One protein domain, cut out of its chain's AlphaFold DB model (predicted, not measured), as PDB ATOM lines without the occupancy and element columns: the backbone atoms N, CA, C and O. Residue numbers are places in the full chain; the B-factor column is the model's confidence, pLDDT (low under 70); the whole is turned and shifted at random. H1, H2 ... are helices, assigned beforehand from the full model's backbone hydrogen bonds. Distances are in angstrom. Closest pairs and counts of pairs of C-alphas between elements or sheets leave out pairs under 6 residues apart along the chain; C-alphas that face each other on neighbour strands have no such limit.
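What this domain is: This is residues 8 to 54 of the 159 residues of the protein "Hypothetical protein" of Coccolithus braarudii (UniProt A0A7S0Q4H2). One long helix, H2, makes most of the length of a rod, and the short helix H1 meets its beginning in an open V. The stretch after H2 turns back at the other end, where residues 44 to 49 stick out. The printed part has 47 residues with two named helices, H1 then H2, and no named strand; it is all helix by class, though only 23 residues are in named elements. It is loose, with a radius of gyration of the C-alphas of 12.5 A and spans of 37 by 18 by 15 A.

Where its parts are: H2, residues 29 to 43, runs 21.3 A from C-alpha 29 at (-33.552, 14.153, 20.408) to C-alpha 43 at (-54.780, 15.414, 19.130). H1, residues 13 to 20, is 10.3 A long and begins at C-alpha 13, (-38.930, 14.287, 6.467).

How they stand to each other: H2 touches H1 with residues 29 to 33 alone; their closest C-alphas, those of Leu 19 and Arg 29, are 5.7 A apart. They run opposite ways at a steep tilt of 51 degrees. In H1 and H2 every O i to N i+4 pair is within hydrogen-bond range.

The domain as a whole: The C-alphas farthest apart, those of Ser 24 and Tyr 47, are 37.8 A apart. The printed part has no cut, and the link from H1 to H2, 8 residues, is short. Mean pLDDT of the printed part is 95.4, and no printed residue is under 70.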
ATOM      1  N   GLU A   8     -39.002   5.714  11.690       93.31
ATOM      2  CA  GLU A   8     -39.722   4.906  10.708       93.31
ATOM      3  C   GLU A   8     -41.242   5.144  10.703       93.31
ATOM      4  O   GLU A   8     -41.885   4.872   9.693       93.31
ATOM      5  N   PHE A   9     -41.805   5.713  11.776       92.38
ATOM      6  CA  PHE A   9     -43.226   6.072  11.881       92.38
ATOM      7  C   PHE A   9     -43.493   7.576  11.700       92.38
ATOM      8  O   PHE A   9     -44.629   8.024  11.848       92.38
ATOM      9  N   VAL A  10     -42.470   8.374  11.370       93.31
ATOM     10  CA  VAL A  10     -42.594   9.826  11.175       93.31
ATOM     11  C   VAL A  10     -42.602  10.157   9.682       93.31
ATOM     12  O   VAL A  10     -41.585  10.036   9.003       93.31
ATOM     13  N   GLY A  11     -43.757  10.602   9.175       91.25
ATOM     14  CA  GLY A  11     -43.940  10.943   7.756       91.25
ATOM     15  C   GLY A  11     -43.329  12.285   7.331       91.25
ATOM     16  O   GLY A  11     -42.995  12.469   6.167       91.25
ATOM     17  N   CYS A  12     -43.140  13.225   8.262       93.25
ATOM     18  CA  CYS A  12     -42.474  14.495   7.969       93.25
ATOM     19  C   CYS A  12     -40.956  14.291   7.881       93.25
ATOM     20  O   CYS A  12     -40.313  14.003   8.894       93.25
ATOM     21  N   VAL A  13     -40.371  14.496   6.697       93.94
ATOM     22  CA  VAL A  13     -38.930  14.287   6.467       93.94
ATOM     23  C   VAL A  13     -38.066  15.153   7.390       93.94
ATOM     24  O   VAL A  13     -37.096  14.652   7.947       93.94
ATOM     25  N   HIS A  14     -38.437  16.414   7.631       95.06
ATOM     26  CA  HIS A  14     -37.690  17.300   8.533       95.06
ATOM     27  C   HIS A  14     -37.600  16.733   9.959       95.06
ATOM     28  O   HIS A  14     -36.511  16.562  10.503       95.06
ATOM     29  N   THR A  15     -38.745  16.373  10.544       95.62
ATOM     30  CA  THR A  15     -38.817  15.806  11.898       95.62
ATOM     31  C   THR A  15     -38.146  14.436  11.972       95.62
ATOM     32  O   THR A  15     -37.469  14.125  12.952       95.62
ATOM     33  N   LYS A  16     -38.278  13.620  10.920       96.38
ATOM     34  CA  LYS A  16     -37.591  12.331  10.806       96.38
ATOM     35  C   LYS A  16     -36.070  12.502  10.838       96.38
ATOM     36  O   LYS A  16     -35.408  11.816  11.614       96.38
ATOM     37  N   LEU A  17     -35.525  13.440  10.062       96.81
ATOM     38  CA  LEU A  17     -34.088  13.721  10.026       96.81
ATOM     39  C   LEU A  17     -33.571  14.263  11.366       96.81
ATOM     40  O   LEU A  17     -32.506  13.843  11.809       96.81
ATOM     41  N   GLN A  18     -34.345  15.103  12.060       96.88
ATOM     42  CA  GLN A  18     -34.010  15.549  13.421       96.88
ATOM     43  C   GLN A  18     -33.923  14.385  14.425       96.88
ATOM     44  O   GLN A  18     -33.083  14.408  15.323       96.88
ATOM     45  N   LEU A  19     -34.765  13.353  14.290       96.38
ATOM     46  CA  LEU A  19     -34.716  12.163  15.148       96.38
ATOM     47  C   LEU A  19     -33.556  11.218  14.791       96.38
ATOM     48  O   LEU A  19     -32.985  10.586  15.685       96.38
ATOM     49  N   GLN A  20     -33.221  11.100  13.502       96.69
ATOM     50  CA  GLN A  20     -32.139  10.240  13.004       96.69
ATOM     51  C   GLN A  20     -30.750  10.842  13.238       96.69
ATOM     52  O   GLN A  20     -29.815  10.111  13.557       96.69
ATOM     53  N   HIS A  21     -30.621  12.160  13.093       97.06
ATOM     54  CA  HIS A  21     -29.351  12.884  13.134       97.06
ATOM     55  C   HIS A  21     -29.424  14.104  14.073       97.06
ATOM     56  O   HIS A  21     -29.188  15.231  13.629       97.06
ATOM     57  N   PRO A  22     -29.756  13.912  15.365       96.81
ATOM     58  CA  PRO A  22     -29.973  15.014  16.305       96.81
ATOM     59  C   PRO A  22     -28.752  15.930  16.444       96.81
ATOM     60  O   PRO A  22     -28.910  17.150  16.473       96.81
ATOM     61  N   ASP A  23     -27.544  15.360  16.440       97.38
ATOM     62  CA  ASP A  23     -26.296  16.118  16.570       97.38
ATOM     63  C   ASP A  23     -26.052  17.020  15.354       97.38
ATOM     64  O   ASP A  23     -25.768  18.207  15.509       97.38
ATOM     65  N   SER A  24     -26.260  16.496  14.138       96.62
ATOM     66  CA  SER A  24     -26.158  17.280  12.899       96.62
ATOM     67  C   SER A  24     -27.175  18.418  12.861       96.62
ATOM     68  O   SER A  24     -26.872  19.505  12.381       96.62
ATOM     69  N   TYR A  25     -28.378  18.178  13.386       96.75
ATOM     70  CA  TYR A  25     -29.443  19.174  13.495       96.75
ATOM     71  C   TYR A  25     -29.323  20.066  14.734       96.75
ATOM     72  O   TYR A  25     -30.227  20.867  14.971       96.75
ATOM     73  N   THR A  26     -28.257  19.927  15.533       96.31
ATOM     74  CA  THR A  26     -28.039  20.682  16.778       96.31
ATOM     75  C   THR A  26     -29.272  20.718  17.687       96.31
ATOM     76  O   THR A  26     -29.577  21.719  18.337       96.31
ATOM     77  N   VAL A  27     -30.006  19.600  17.742       95.00
ATOM     78  CA  VAL A  27     -31.248  19.469  18.504       95.00
ATOM     79  C   VAL A  27     -31.177  18.281  19.447       95.00
ATOM     80  O   VAL A  27     -30.716  17.195  19.111       95.00
ATOM     81  N   ARG A  28     -31.688  18.465  20.663       96.06
ATOM     82  CA  ARG A  28     -31.811  17.366  21.622       96.06
ATOM     83  C   ARG A  28     -32.903  16.419  21.136       96.06
ATOM     84  O   ARG A  28     -34.068  16.805  21.128       96.06
ATOM     85  N   ARG A  29     -32.564  15.171  20.808       95.31
ATOM     86  CA  ARG A  29     -33.552  14.153  20.408       95.31
ATOM     87  C   ARG A  29     -34.768  14.067  21.351       95.31
ATOM     88  O   ARG A  29     -35.886  14.099  20.834       95.31
ATOM     89  N   PRO A  30     -34.614  14.072  22.696       95.94
ATOM     90  CA  PRO A  30     -35.764  14.046  23.603       95.94
ATOM     91  C   PRO A  30     -36.746  15.209  23.418       95.94
ATOM     92  O   PRO A  30     -37.930  15.039  23.684       95.94
ATOM     93  N   LEU A  31     -36.291  16.373  22.940       94.69
ATOM     94  CA  LEU A  31     -37.164  17.519  22.671       94.69
ATOM     95  C   LEU A  31     -38.129  17.224  21.517       94.69
ATOM     96  O   LEU A  31     -39.313  17.531  21.612       94.69
ATOM     97  N   ILE A  32     -37.643  16.586  20.450       95.38
ATOM     98  CA  ILE A  32     -38.483  16.197  19.310       95.38
ATOM     99  C   ILE A  32     -39.431  15.062  19.700       95.38
ATOM    100  O   ILE A  32     -40.609  15.078  19.344       95.38
ATOM    101  N   GLU A  33     -38.959  14.105  20.500       95.62
ATOM    102  CA  GLU A  33     -39.815  13.044  21.035       95.62
ATOM    103  C   GLU A  33     -40.928  13.606  21.937       95.62
ATOM    104  O   GLU A  33     -42.066  13.144  21.862       95.62
ATOM    105  N   GLN A  34     -40.625  14.614  22.762       95.44
ATOM    106  CA  GLN A  34     -41.613  15.322  23.580       95.44
ATOM    107  C   GLN A  34     -42.596  16.119  22.726       95.44
ATOM    108  O   GLN A  34     -43.792  16.042  22.982       95.44
ATOM    109  N   LEU A  35     -42.131  16.817  21.685       94.19
ATOM    110  CA  LEU A  35     -43.004  17.520  20.745       94.19
ATOM    111  C   LEU A  35     -44.041  16.569  20.133       94.19
ATOM    112  O   LEU A  35     -45.236  16.857  20.171       94.19
ATOM    113  N   LEU A  36     -43.596  15.417  19.622       95.38
ATOM    114  CA  LEU A  36     -44.489  14.415  19.038       95.38
ATOM    115  C   LEU A  36     -45.472  13.862  20.076       95.38
ATOM    116  O   LEU A  36     -46.667  13.770  19.804       95.38
ATOM    117  N   ARG A  37     -44.999  13.541  21.286       93.88
ATOM    118  CA  ARG A  37     -45.866  13.056  22.372       93.88
ATOM    119  C   ARG A  37     -46.920  14.081  22.767       93.88
ATOM    120  O   ARG A  37     -48.077  13.707  22.913       93.88
ATOM    121  N   SER A  38     -46.542  15.347  22.911       94.56
ATOM    122  CA  SER A  38     -47.466  16.424  23.266       94.56
ATOM    123  C   SER A  38     -48.485  16.670  22.158       94.56
ATOM    124  O   SER A  38     -49.677  16.751  22.439       94.56
ATOM    125  N   PHE A  39     -48.045  16.720  20.896       95.31
ATOM    126  CA  PHE A  39     -48.941  16.907  19.755       95.31
ATOM    127  C   PHE A  39     -50.004  15.807  19.691       95.31
ATOM    128  O   PHE A  39     -51.196  16.102  19.693       95.31
ATOM    129  N   PHE A  40     -49.589  14.538  19.689       94.88
ATOM    130  CA  PHE A  40     -50.528  13.421  19.592       94.88
ATOM    131  C   PHE A  40     -51.325  13.189  20.879       94.88
ATOM    132  O   PHE A  40     -52.483  12.791  20.808       94.88
ATOM    133  N   GLY A  41     -50.752  13.493  22.046       94.88
ATOM    134  CA  GLY A  41     -51.465  13.453  23.323       94.88
ATOM    135  C   GLY A  41     -52.619  14.455  23.389       94.88
ATOM    136  O   GLY A  41     -53.654  14.149  23.973       94.88
ATOM    137  N   ILE A  42     -52.473  15.623  22.752       96.81
ATOM    138  CA  ILE A  42     -53.566  16.591  22.594       96.81
ATOM    139  C   ILE A  42     -54.517  16.158  21.474       96.81
ATOM    140  O   ILE A  42     -55.728  16.196  21.661       96.81
ATOM    141  N   LEU A  43     -53.985  15.750  20.317       95.88
ATOM    142  CA  LEU A  43     -54.780  15.414  19.130       95.88
ATOM    143  C   LEU A  43     -55.758  14.257  19.379       95.88
ATOM    144  O   LEU A  43     -56.888  14.307  18.904       95.88
ATOM    145  N   TRP A  44     -55.318  13.223  20.099       94.88
ATOM    146  CA  TRP A  44     -56.111  12.021  20.383       94.88
ATOM    147  C   TRP A  44     -56.945  12.113  21.663       94.88
ATOM    148  O   TRP A  44     -57.620  11.148  22.014       94.88
ATOM    149  N   ASN A  45     -56.896  13.238  22.375       96.31
ATOM    150  CA  ASN A  45     -57.720  13.462  23.553       96.31
ATOM    151  C   ASN A  45     -58.883  14.399  23.208       96.31
ATOM    152  O   ASN A  45     -58.731  15.621  23.233       96.31
ATOM    153  N   ASP A  46     -60.055  13.819  22.955       95.62
ATOM    154  CA  ASP A  46     -61.278  14.550  22.595       95.62
ATOM    155  C   ASP A  46     -61.734  15.557  23.665       95.62
ATOM    156  O   ASP A  46     -62.452  16.511  23.362       95.62
ATOM    157  N   TYR A  47     -61.288  15.386  24.912       96.94
ATOM    158  CA  TYR A  47     -61.600  16.279  26.027       96.94
ATOM    159  C   TYR A  47     -60.574  17.403  26.209       96.94
ATOM    160  O   TYR A  47     -60.775  18.293  27.037       96.94
ATOM    161  N   HIS A  48     -59.461  17.390  25.470       97.12
ATOM    162  CA  HIS A  48     -58.445  18.420  25.615       97.12
ATOM    163  C   HIS A  48     -58.930  19.745  24.994       97.12
ATOM    164  O   HIS A  48     -59.271  19.780  23.808       97.12
ATOM    165  N   PRO A  49     -58.886  20.883  25.717       96.88
ATOM    166  CA  PRO A  49     -59.453  22.158  25.251       96.88
ATOM    167  C   PRO A  49     -58.795  22.704  23.974       96.88
ATOM    168  O   PRO A  49     -59.349  23.556  23.283       96.88
ATOM    169  N   HIS A  50     -57.593  22.226  23.648       95.50
ATOM    170  CA  HIS A  50     -56.848  22.621  22.450       95.50
ATOM    171  C   HIS A  50     -56.894  21.604  21.304       95.50
ATOM    172  O   HIS A  50     -56.288  21.870  20.271       95.50
ATOM    173  N   GLN A  51     -57.616  20.485  21.441       96.06
ATOM    174  CA  GLN A  51     -57.684  19.443  20.408       96.06
ATOM    175  C   GLN A  51     -58.123  20.018  19.053       96.06
ATOM    176  O   GLN A  51     -57.440  19.829  18.049       96.06
ATOM    177  N   ARG A  52     -59.171  20.856  19.050       94.50
ATOM    178  CA  ARG A  52     -59.725  21.491  17.836       94.50
ATOM    179  C   ARG A  52     -58.796  22.511  17.171       94.50
ATOM    180  O   ARG A  52     -59.090  22.976  16.074       94.50
ATOM    181  N   ARG A  53     -57.705  22.904  17.839       93.06
ATOM    182  CA  ARG A  53     -56.690  23.823  17.297       93.06
ATOM    183  C   ARG A  53     -55.584  23.083  16.547       93.06
ATOM    184  O   ARG A  53     -54.782  23.732  15.883       93.06
ATOM    185  N   LEU A  54     -55.514  21.757  16.672       93.62
ATOM    186  CA  LEU A  54     -54.533  20.932  15.980       93.62
ATOM    187  C   LEU A  54     -55.131  20.335  14.709       93.62
ATOM    188  O   LEU A  54     -56.297  19.953  14.663       93.62
TER     189      LEU A  54